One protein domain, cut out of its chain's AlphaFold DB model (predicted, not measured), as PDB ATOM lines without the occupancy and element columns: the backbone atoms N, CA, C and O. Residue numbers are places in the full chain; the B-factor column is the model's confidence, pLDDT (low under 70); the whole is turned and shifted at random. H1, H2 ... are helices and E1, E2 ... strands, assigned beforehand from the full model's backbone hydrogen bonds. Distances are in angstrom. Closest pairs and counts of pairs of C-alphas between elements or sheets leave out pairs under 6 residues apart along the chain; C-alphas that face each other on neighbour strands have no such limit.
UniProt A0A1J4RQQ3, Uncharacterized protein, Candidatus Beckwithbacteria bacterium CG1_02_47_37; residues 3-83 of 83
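AT A GLANCE: This is residues 3 to 83 of the 83 residues of an uncharacterized protein of Candidatus Beckwithbacteria bacterium CG1_02_47_37 (UniProt A0A1J4RQQ3). A helix, H1, lies over one face of a small three-strand sheet, E3, E4 and E5, and a two-strand hairpin, E1 and E2, makes a second, separate part with the short helix H2 packed on E2. Short pairings of residues 66 to 67 with E2 and of 26 to 27 with 75 to 76 add ties between stretches far apart along the chain. The printed part has 81 residues, with the named elements in the order E1, E2, H1, E3, E4, H2, E5; the larger sheet runs E3, E4, E5 and is mixed, and the hairpin is antiparallel. The class is mixed, helices and strands, with 34 of the 81 residues in named elements. The whole is compact and rounded, with a radius of gyration of the C-alphas of 11.8 A and spans of 30 by 30 by 21 A.

HOW THE PARTS SIT: Look first at E1, residues 6 to 9, and E2, residues 14 to 17, a hairpin at 153 degrees, where N 7 and O 16 are 2.8 A apart, within hydrogen-bond range. Residues 14 to 15 of E2 pair with residues 66 to 67, parallel. Next comes H1, residues 28 to 39; E1 and H1 are near each other. Then E3, residues 51 to 53, and E4, residues 58 to 61, form a hairpin at 156 degrees, with N 60 and O 52 at 2.8 A. E5, residues 79 to 81, is parallel to E4 at 25 degrees, with N 59 and O 79 at 2.9 A. H1 is on this sheet at a height of 9.7 A, over E3 and E4, in two layers, a helix on one face of a sheet. It runs slantwise to the strands, at 54 degrees to E3 on the local plane; the closest C-alphas of H1 and E3 are those of Tyr 32 and Ile 51, 6.7 A apart. H2, residues 69 to 72, is not on the sheet; its closest C-alpha to E2 is that of Ala 71, 4.7 A from that of Tyr 17. E4, H2 and E5 make a strand-helix-strand unit, two parallel neighbour strands with a helix between them along the chain, and its crossover is right-handed. H1 and H2 are apart. In H1 every O i to N i+4 pair is within hydrogen-bond range; H2 is too short for such a pair, and its one O i to N i+3 pair is within range.

IN THESE COORDINATES: Find C-alpha 6 at (183.127, 198.048, 157.994); from there E1 runs 9.9 A to Asp 9, and E2 runs 10.2 A from Lys 14 to Tyr 17. H1 begins at C-alpha 28, (195.008, 196.385, 155.962), and runs 16.6 A to Phe 39. E3 spans 6.8 A from Ile 51 to Ala 53, E4 10.3 A from Glu 58 to Leu 61, and H2 5.0 A from Glu 69 to Arg 72. E5 runs 6.2 A from Phe 79 to C-alpha 81 at (197.803, 206.292, 155.716).

THE WHOLE: The two C-alphas farthest apart are those of Lys 20 and Ser 55, 31.3 A. The printed part has no cut and ends at Lys 83, the chain's last residue. The link from H1 to E3, 11 residues, is long. Mean pLDDT of the printed part is 92.1, and residue 83 is the one printed residue under 70.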
ATOM      1  N   LYS A   3     182.674 192.881 155.564       91.81
ATOM      2  CA  LYS A   3     181.509 193.616 155.029       91.81
ATOM      3  C   LYS A   3     180.465 194.014 156.086       91.81
ATOM      4  O   LYS A   3     179.753 194.991 155.890       91.81
ATOM      5  N   ASP A   4     180.352 193.240 157.163       91.75
ATOM      6  CA  ASP A   4     179.387 193.453 158.249       91.75
ATOM      7  C   ASP A   4     179.982 194.380 159.328       91.75
ATOM      8  O   ASP A   4     179.255 195.033 160.085       91.75
ATOM      9  N   ASP A   5     181.315 194.467 159.343       93.56
ATOM     10  CA  ASP A   5     182.114 195.164 160.344       93.56
ATOM     11  C   ASP A   5     182.575 196.541 159.868       93.56
ATOM     12  O   ASP A   5     182.691 197.452 160.679       93.56
ATOM     13  N   PHE A   6     182.772 196.747 158.564       94.56
ATOM     14  CA  PHE A   6     183.127 198.048 157.994       94.56
ATOM     15  C   PHE A   6     181.973 198.648 157.192       94.56
ATOM     16  O   PHE A   6     181.493 198.074 156.212       94.56
ATOM     17  N   LYS A   7     181.577 199.862 157.575       94.94
ATOM     18  CA  LYS A   7     180.548 200.661 156.904       94.94
ATOM     19  C   LYS A   7     181.190 201.717 156.016       94.94
ATOM     20  O   LYS A   7     182.075 202.454 156.455       94.94
ATOM     21  N   ILE A   8     180.700 201.796 154.782       95.81
ATOM     22  CA  ILE A   8     181.191 202.706 153.747       95.81
ATOM     23  C   ILE A   8     180.124 203.763 153.482       95.81
ATOM     24  O   ILE A   8     179.082 203.479 152.892       95.81
ATOM     25  N   ASP A   9     180.383 204.985 153.933       95.75
ATOM     26  CA  ASP A   9     179.555 206.144 153.627       95.75
ATOM     27  C   ASP A   9     180.060 206.786 152.333       95.75
ATOM     28  O   ASP A   9     181.012 207.568 152.326       95.75
ATOM     29  N   PHE A  10     179.417 206.437 151.219       94.62
ATOM     30  CA  PHE A  10     179.750 206.965 149.894       94.62
ATOM     31  C   PHE A  10     179.466 208.463 149.744       94.62
ATOM     32  O   PHE A  10     180.068 209.102 148.881       94.62
ATOM     33  N   LYS A  11     178.560 209.029 150.551       93.81
ATOM     34  CA  LYS A  11     178.192 210.448 150.476       93.81
ATOM     35  C   LYS A  11     179.250 211.306 151.159       93.81
ATOM     36  O   LYS A  11     179.713 212.280 150.574       93.81
ATOM     37  N   ASN A  12     179.648 210.914 152.367       95.62
ATOM     38  CA  ASN A  12     180.639 211.635 153.165       95.62
ATOM     39  C   ASN A  12     182.074 211.134 152.946       95.62
ATOM     40  O   ASN A  12     182.992 211.622 153.598       95.62
ATOM     41  N   LYS A  13     182.271 210.155 152.050       95.69
ATOM     42  CA  LYS A  13     183.562 209.513 151.761       95.69
ATOM     43  C   LYS A  13     184.256 209.035 153.038       95.69
ATOM     44  O   LYS A  13     185.421 209.332 153.300       95.69
ATOM     45  N   LYS A  14     183.514 208.300 153.863       95.88
ATOM     46  CA  LYS A  14     183.960 207.915 155.202       95.88
ATOM     47  C   LYS A  14     183.867 206.413 155.420       95.88
ATOM     48  O   LYS A  14     182.851 205.787 155.116       95.88
ATOM     49  N   ILE A  15     184.930 205.843 155.973       95.50
ATOM     50  CA  ILE A  15     185.015 204.444 156.384       95.50
ATOM     51  C   ILE A  15     184.913 204.396 157.907       95.50
ATOM     52  O   ILE A  15     185.670 205.059 158.616       95.50
ATOM     53  N   SER A  16     183.975 203.610 158.417       95.44
ATOM     54  CA  SER A  16     183.728 203.475 159.854       95.44
ATOM     55  C   SER A  16     183.570 202.012 160.241       95.44
ATOM     56  O   SER A  16     183.298 201.161 159.393       95.44
ATOM     57  N   TYR A  17     183.747 201.715 161.525       93.81
ATOM     58  CA  TYR A  17     183.532 200.379 162.066       93.81
ATOM     59  C   TYR A  17     182.130 200.266 162.658       93.81
ATOM     60  O   TYR A  17     181.626 201.194 163.295       93.81
ATOM     61  N   ASN A  18     181.488 199.126 162.449       91.94
ATOM     62  CA  ASN A  18     180.201 198.791 163.018       91.94
ATOM     63  C   ASN A  18     180.404 198.268 164.449       91.94
ATOM     64  O   ASN A  18     180.875 197.149 164.613       91.94
ATOM     65  N   PRO A  19     179.994 199.001 165.500       84.75
ATOM     66  CA  PRO A  19     180.197 198.558 166.882       84.75
ATOM     67  C   PRO A  19     179.402 197.293 167.243       84.75
ATOM     68  O   PRO A  19     179.698 196.656 168.244       84.75
ATOM     69  N   LYS A  20     178.394 196.928 166.437       86.38
ATOM     70  CA  LYS A  20     177.641 195.667 166.549       86.38
ATOM     71  C   LYS A  20     178.192 194.560 165.638       86.38
ATOM     72  O   LYS A  20     177.489 193.590 165.372       86.38
ATOM     73  N   GLY A  21     179.376 194.771 165.072       82.31
ATOM     74  CA  GLY A  21     180.071 193.802 164.241       82.31
ATOM     75  C   GLY A  21     180.618 192.625 165.048       82.31
ATOM     76  O   GLY A  21     180.354 192.478 166.239       82.31
ATOM     77  N   SER A  22     181.413 191.792 164.389       86.69
ATOM     78  CA  SER A  22     182.031 190.593 164.953       86.69
ATOM     79  C   SER A  22     183.086 190.874 166.032       86.69
ATOM     80  O   SER A  22     183.444 189.968 166.778       86.69
ATOM     81  N   GLY A  23     183.612 192.101 166.110       83.81
ATOM     82  CA  GLY A  23     184.765 192.437 166.951       83.81
ATOM     83  C   GLY A  23     186.113 191.982 166.373       83.81
ATOM     84  O   GLY A  23     187.148 192.200 166.999       83.81
ATOM     85  N   GLU A  24     186.127 191.357 165.193       91.19
ATOM     86  CA  GLU A  24     187.335 190.806 164.582       91.19
ATOM     87  C   GLU A  24     188.259 191.908 164.035       91.19
ATOM     88  O   GLU A  24     187.809 192.910 163.471       91.19
ATOM     89  N   ALA A  25     189.571 191.710 164.192       92.88
ATOM     90  CA  ALA A  25     190.598 192.571 163.615       92.88
ATOM     91  C   ALA A  25     191.079 192.026 162.262       92.88
ATOM     92  O   ALA A  25     191.484 190.863 162.152       92.88
ATOM     93  N   TYR A  26     191.113 192.890 161.250       94.06
ATOM     94  CA  TYR A  26     191.401 192.546 159.856       94.06
ATOM     95  C   TYR A  26     192.733 193.124 159.391       94.06
ATOM     96  O   TYR A  26     193.154 194.175 159.862       94.06
ATOM     97  N   THR A  27     193.406 192.471 158.444       94.06
ATOM     98  CA  THR A  27     194.623 193.058 157.868       94.06
ATOM     99  C   THR A  27     194.287 194.278 157.007       94.06
ATOM    100  O   THR A  27     193.209 194.340 156.405       94.06
ATOM    101  N   VAL A  28     195.206 195.242 156.882       93.81
ATOM    102  CA  VAL A  28     195.008 196.385 155.962       93.81
ATOM    103  C   VAL A  28     194.768 195.895 154.528       93.81
ATOM    104  O   VAL A  28     193.912 196.427 153.822       93.81
ATOM    105  N   ASN A  29     195.438 194.814 154.122       93.00
ATOM    106  CA  ASN A  29     195.228 194.193 152.816       93.00
ATOM    107  C   ASN A  29     193.831 193.549 152.663       93.00
ATOM    108  O   ASN A  29     193.252 193.565 151.573       93.00
ATOM    109  N   ALA A  30     193.250 193.012 153.742       94.12
ATOM    110  CA  ALA A  30     191.872 192.519 153.727       94.12
ATOM    111  C   ALA A  30     190.876 193.670 153.517       94.12
ATOM    112  O   ALA A  30     189.959 193.539 152.701       94.12
ATOM    113  N   LEU A  31     191.088 194.815 154.180       94.50
ATOM    114  CA  LEU A  31     190.299 196.029 153.936       94.50
ATOM    115  C   LEU A  31     190.451 196.510 152.489       94.50
ATOM    116  O   LEU A  31     189.447 196.778 151.831       94.50
ATOM    117  N   TYR A  32     191.679 196.566 151.971       94.50
ATOM    118  CA  TYR A  32     191.943 196.918 150.575       94.50
ATOM    119  C   TYR A  32     191.165 196.020 149.604       94.50
ATOM    120  O   TYR A  32     190.415 196.517 148.764       94.50
ATOM    121  N   SER A  33     191.271 194.700 149.769       94.69
ATOM    122  CA  SER A  33     190.591 193.717 148.918       94.69
ATOM    123  C   SER A  33     189.067 193.851 148.988       94.69
ATOM    124  O   SER A  33     188.377 193.779 147.968       94.69
ATOM    125  N   TYR A  34     188.523 194.093 150.183       95.44
ATOM    126  CA  TYR A  34     187.098 194.360 150.370       95.44
ATOM    127  C   TYR A  34     186.642 195.613 149.614       95.44
ATOM    128  O   TYR A  34     185.645 195.558 148.889       95.44
ATOM    129  N   LEU A  35     187.377 196.720 149.738       95.56
ATOM    130  CA  LEU A  35     187.049 197.973 149.063       95.56
ATOM    131  C   LEU A  35     187.144 197.829 147.540       95.56
ATOM    132  O   LEU A  35     186.227 198.254 146.844       95.56
ATOM    133  N   GLN A  36     188.171 197.161 147.011       94.31
ATOM    134  CA  GLN A  36     188.268 196.884 145.571       94.31
ATOM    135  C   GLN A  36     187.033 196.126 145.064       94.31
ATOM    136  O   GLN A  36     186.357 196.572 144.136       94.31
ATOM    137  N   ASN A  37     186.656 195.041 145.747       95.75
ATOM    138  CA  ASN A  37     185.472 194.257 145.393       95.75
ATOM    139  C   ASN A  37     184.165 195.050 145.514       95.75
ATOM    140  O   ASN A  37     183.231 194.824 144.745       95.75
ATOM    141  N   LEU A  38     184.059 195.957 146.487       96.12
ATOM    142  CA  LEU A  38     182.864 196.773 146.684       96.12
ATOM    143  C   LEU A  38     182.699 197.824 145.578       96.12
ATOM    144  O   LEU A  38     181.579 198.024 145.102       96.12
ATOM    145  N   PHE A  39     183.789 198.475 145.171       95.81
ATOM    146  CA  PHE A  39     183.781 199.531 144.153       95.81
ATOM    147  C   PHE A  39     183.755 198.977 142.723       95.81
ATOM    148  O   PHE A  39     183.239 199.641 141.829       95.81
ATOM    149  N   ALA A  40     184.194 197.733 142.516       95.19
ATOM    150  CA  ALA A  40     184.048 197.025 141.243       95.19
ATOM    151  C   ALA A  40     182.595 196.624 140.912       95.19
ATOM    152  O   ALA A  40     182.314 196.161 139.808       95.19
ATOM    153  N   ARG A  41     181.638 196.777 141.839       95.19
ATOM    154  CA  ARG A  41     180.219 196.480 141.578       95.19
ATOM    155  C   ARG A  41     179.598 197.568 140.708       95.19
ATOM    156  O   ARG A  41     179.747 198.743 141.023       95.19
ATOM    157  N   ALA A  42     178.802 197.183 139.708       95.56
ATOM    158  CA  ALA A  42     178.186 198.103 138.739       95.56
ATOM    159  C   ALA A  42     177.511 199.333 139.382       95.56
ATOM    160  O   ALA A  42     177.761 200.467 138.985       95.56
ATOM    161  N   GLN A  43     176.728 199.131 140.446       94.81
ATOM    162  CA  GLN A  43     176.045 200.211 141.177       94.81
ATOM    163  C   GLN A  43     176.987 201.230 141.850       94.81
ATOM    164  O   GLN A  43     176.582 202.362 142.127       94.81
ATOM    165  N   ASN A  44     178.238 200.837 142.102       94.06
ATOM    166  CA  ASN A  44     179.246 201.622 142.804       94.06
ATOM    167  C   ASN A  44     180.342 202.174 141.880       94.06
ATOM    168  O   ASN A  44     181.114 203.017 142.326       94.06
ATOM    169  N   MET A  45     180.383 201.776 140.603       93.12
ATOM    170  CA  MET A  45     181.394 202.239 139.635       93.12
ATOM    171  C   MET A  45     181.366 203.758 139.401       93.12
ATOM    172  O   MET A  45     182.353 204.336 138.960       93.12
ATOM    173  N   LYS A  46     180.248 204.423 139.720       94.25
ATOM    174  CA  LYS A  46     180.124 205.889 139.678       94.25
ATOM    175  C   LYS A  46     180.917 206.613 140.773       94.25
ATOM    176  O   LYS A  46     181.071 207.829 140.705       94.25
ATOM    177  N   TYR A  47     181.364 205.902 141.809       95.06
ATOM    178  CA  TYR A  47     182.124 206.478 142.914       95.06
ATOM    179  C   TYR A  47     183.624 206.310 142.691       95.06
ATOM    180  O   TYR A  47     184.098 205.283 142.214       95.06
ATOM    181  N   GLN A  48     184.388 207.319 143.104       94.19
ATOM    182  CA  GLN A  48     185.844 207.262 143.075       94.19
ATOM    183  C   GLN A  48     186.372 206.254 144.101       94.19
ATOM    184  O   GLN A  48     185.979 206.300 145.270       94.19
ATOM    185  N   ILE A  49     187.298 205.396 143.661       93.25
ATOM    186  CA  ILE A  49     187.949 204.371 144.487       93.25
ATOM    187  C   ILE A  49     188.600 205.031 145.718       93.25
ATOM    188  O   ILE A  49     189.255 206.065 145.573       93.25
ATOM    189  N   PRO A  50     188.438 204.463 146.926       93.88
ATOM    190  CA  PRO A  50     188.829 205.130 148.164       93.88
ATOM    191  C   PRO A  50     190.277 204.877 148.569       93.88
ATOM    192  O   PRO A  50     190.799 205.578 149.430       93.88
ATOM    193  N   ILE A  51     190.912 203.852 148.000       93.81
ATOM    194  CA  ILE A  51     192.166 203.304 148.500       93.81
ATOM    195  C   ILE A  51     193.107 202.930 147.356       93.81
ATOM    196  O   ILE A  51     192.679 202.379 146.340       93.81
ATOM    197  N   MET A  52     194.392 203.207 147.546       93.88
ATOM    198  CA  MET A  52     195.474 202.845 146.631       93.88
ATOM    199  C   MET A  52     196.564 202.112 147.407       93.88
ATOM    200  O   MET A  52     197.013 202.599 148.443       93.88
ATOM    201  N   ALA A  53     196.997 200.956 146.912       92.44
ATOM    202  CA  ALA A  53     198.136 200.245 147.479       92.44
ATOM    203  C   ALA A  53     199.445 200.872 146.971       92.44
ATOM    204  O   ALA A  53     199.610 201.054 145.765       92.44
ATOM    205  N   THR A  54     200.367 201.191 147.879       89.94
ATOM    206  CA  THR A  54     201.737 201.631 147.539       89.94
ATOM    207  C   THR A  54     202.744 200.503 147.699       89.94
ATOM    208  O   THR A  54     203.756 200.467 147.003       89.94
ATOM    209  N   SER A  55     202.455 199.542 148.576       89.06
ATOM    210  CA  SER A  55     203.220 198.309 148.732       89.06
ATOM    211  C   SER A  55     202.300 197.157 149.150       89.06
ATOM    212  O   SER A  55     201.086 197.319 149.256       89.06
ATOM    213  N   LYS A  56     202.867 195.973 149.414       83.31
ATOM    214  CA  LYS A  56     202.095 194.819 149.909       83.31
ATOM    215  C   LYS A  56     201.444 195.066 151.273       83.31
ATOM    216  O   LYS A  56     200.452 194.420 151.594       83.31
ATOM    217  N   THR A  57     202.025 195.948 152.080       85.75
ATOM    218  CA  THR A  57     201.596 196.204 153.459       85.75
ATOM    219  C   THR A  57     201.185 197.650 153.681       85.75
ATOM    220  O   THR A  57     200.769 197.980 154.783       85.75
ATOM    221  N   GLU A  58     201.263 198.511 152.672       90.94
ATOM    222  CA  GLU A  58     200.952 199.930 152.805       90.94
ATOM    223  C   GLU A  58     199.892 200.356 151.794       90.94
ATOM    224  O   GLU A  58     199.969 200.062 150.596       90.94
ATOM    225  N   CYS A  59     198.878 201.046 152.304       93.00
ATOM    226  CA  CYS A  59     197.781 201.594 151.530       93.00
ATOM    227  C   CYS A  59     197.515 203.042 151.941       93.00
ATOM    228  O   CYS A  59     197.592 203.401 153.117       93.00
ATOM    229  N   PHE A  60     197.119 203.857 150.970       94.75
ATOM    230  CA  PHE A  60     196.728 205.245 151.167       94.75
ATOM    231  C   PHE A  60     195.243 205.414 150.889       94.75
ATOM    232  O   PHE A  60     194.742 204.938 149.865       94.75
ATOM    233  N   LEU A  61     194.553 206.135 151.769       94.38
ATOM    234  CA  LEU A  61     193.247 206.685 151.437       94.38
ATOM    235  C   LEU A  61     193.423 207.871 150.491       94.38
ATOM    236  O   LEU A  61     194.226 208.774 150.731       94.38
ATOM    237  N   ILE A  62     192.672 207.838 149.398       95.19
ATOM    238  CA  ILE A  62     192.750 208.794 148.291       95.19
ATOM    239  C   ILE A  62     191.368 209.388 148.013       95.19
ATOM    240  O   ILE A  62     190.380 209.014 148.635       95.19
ATOM    241  N   ASN A  63     191.277 210.332 147.074       94.81
ATOM    242  CA  ASN A  63     190.006 210.909 146.616       94.81
ATOM    243  C   ASN A  63     189.147 211.543 147.730       94.81
ATOM    244  O   ASN A  63     187.921 211.608 147.606       94.81
ATOM    245  N   GLY A  64     189.785 212.032 148.800       93.56
ATOM    246  CA  GLY A  64     189.122 212.665 149.946       93.56
ATOM    247  C   GLY A  64     188.449 211.681 150.902       93.56
ATOM    248  O   GLY A  64     187.587 212.089 151.675       93.56
ATOM    249  N   TRP A  65     188.796 210.393 150.827       95.62
ATOM    250  CA  TRP A  65     188.284 209.396 151.753       95.62
ATOM    251  C   TRP A  65     188.989 209.453 153.104       95.62
ATOM    252  O   TRP A  65     190.207 209.587 153.186       95.62
ATOM    253  N   THR A  66     188.207 209.302 154.168       95.38
ATOM    254  CA  THR A  66     188.688 209.285 155.553       95.38
ATOM    255  C   THR A  66     188.280 207.991 156.247       95.38
ATOM    256  O   THR A  66     187.357 207.296 155.813       95.38
ATOM    257  N   ILE A  67     188.970 207.651 157.336       94.19
ATOM    258  CA  ILE A  67     188.636 206.506 158.183       94.19
ATOM    259  C   ILE A  67     188.600 206.926 159.648       94.19
ATOM    260  O   ILE A  67     189.489 207.635 160.116       94.19
ATOM    261  N   ASP A  68     187.577 206.467 160.366       92.50
ATOM    262  CA  ASP A  68     187.454 206.705 161.802       92.50
ATOM    263  C   ASP A  68     188.607 206.080 162.588       92.50
ATOM    264  O   ASP A  68     188.994 204.933 162.354       92.50
ATOM    265  N   GLU A  69     189.086 206.783 163.614       89.56
ATOM    266  CA  GLU A  69     190.114 206.265 164.524       89.56
ATOM    267  C   GLU A  69     189.692 204.959 165.199       89.56
ATOM    268  O   GLU A  69     190.489 204.034 165.339       89.56
ATOM    269  N   ASN A  70     188.413 204.837 165.559       89.50
ATOM    270  CA  ASN A  70     187.890 203.592 166.113       89.50
ATOM    271  C   ASN A  70     187.960 202.442 165.108       89.50
ATOM    272  O   ASN A  70     188.211 201.317 165.519       89.50
ATOM    273  N   ALA A  71     187.801 202.708 163.811       91.50
ATOM    274  CA  ALA A  71     187.940 201.680 162.787       91.50
ATOM    275  C   ALA A  71     189.396 201.249 162.594       91.50
ATOM    276  O   ALA A  71     189.655 200.068 162.372       91.50
ATOM    277  N   ARG A  72     190.352 202.171 162.766       91.50
ATOM    278  CA  ARG A  72     191.789 201.858 162.724       91.50
ATOM    279  C   ARG A  72     192.202 200.833 163.782       91.50
ATOM    280  O   ARG A  72     193.078 200.026 163.504       91.50
ATOM    281  N   LYS A  73     191.550 200.810 164.950       91.88
ATOM    282  CA  LYS A  73     191.821 199.827 166.023       91.88
ATOM    283  C   LYS A  73     191.517 198.381 165.613       91.88
ATOM    284  O   LYS A  73     192.095 197.461 166.177       91.88
ATOM    285  N   TYR A  74     190.638 198.186 164.630       93.25
ATOM    286  CA  TYR A  74     190.288 196.874 164.078       93.25
ATOM    287  C   TYR A  74     191.070 196.549 162.799       93.25
ATOM    288  O   TYR A  74     190.726 195.604 162.087       93.25
ATOM    289  N   LEU A  75     192.120 197.322 162.500       92.75
ATOM    290  CA  LEU A  75     193.079 197.026 161.446       92.75
ATOM    291  C   LEU A  75     194.412 196.599 162.061       92.75
ATOM    292  O   LEU A  75     194.949 197.262 162.943       92.75
ATOM    293  N   LYS A  76     194.951 195.488 161.566       92.25
ATOM    294  CA  LYS A  76     196.264 194.945 161.925       92.25
ATOM    295  C   LYS A  76     197.122 194.765 160.674       92.25
ATOM    296  O   LYS A  76     196.622 194.899 159.562       92.25
ATOM    297  N   GLU A  77     198.398 194.443 160.869       85.31
ATOM    298  CA  GLU A  77     199.320 193.991 159.814       85.31
ATOM    299  C   GLU A  77     199.271 194.839 158.531       85.31
ATOM    300  O   GLU A  77     198.645 194.489 157.525       85.31
ATOM    301  N   GLY A  78     199.956 195.978 158.592       86.19
ATOM    302  CA  GLY A  78     200.072 196.938 157.506       86.19
ATOM    303  C   GLY A  78     199.831 198.366 157.977       86.19
ATOM    304  O   GLY A  78     199.455 198.613 159.123       86.19
ATOM    305  N   PHE A  79     200.043 199.308 157.072       89.44
ATOM    306  CA  PHE A  79     199.915 200.732 157.311       89.44
ATOM    307  C   PHE A  79     198.826 201.295 156.413       89.44
ATOM    308  O   PHE A  79     198.887 201.195 155.188       89.44
ATOM    309  N   LEU A  80     197.813 201.885 157.044       90.12
ATOM    310  CA  LEU A  80     196.805 202.668 156.351       90.12
ATOM    311  C   LEU A  80     197.067 204.144 156.621       90.12
ATOM    312  O   LEU A  80     196.791 204.639 157.718       90.12
ATOM    313  N   VAL A  81     197.558 204.855 155.619       88.56
ATOM    314  CA  VAL A  81     197.803 206.292 155.716       88.56
ATOM    315  C   VAL A  81     196.560 207.040 155.234       88.56
ATOM    316  O   VAL A  81     195.988 206.719 154.193       88.56
ATOM    317  N   SER A  82     196.118 208.038 155.998       80.06
ATOM    318  CA  SER A  82     195.150 209.037 155.529       80.06
ATOM    319  C   SER A  82     195.785 210.412 155.653       80.06
ATOM    320  O   SER A  82     196.455 210.670 156.652       80.06
ATOM    321  N   LYS A  83     195.585 211.261 154.645       61.09
ATOM    322  CA  LYS A  83     195.916 212.685 154.724       61.09
ATOM    323  C   LYS A  83     194.820 213.460 155.440       61.09
ATOM    324  O   LYS A  83     193.654 213.017 155.346       61.09
TER     325      LYS A  83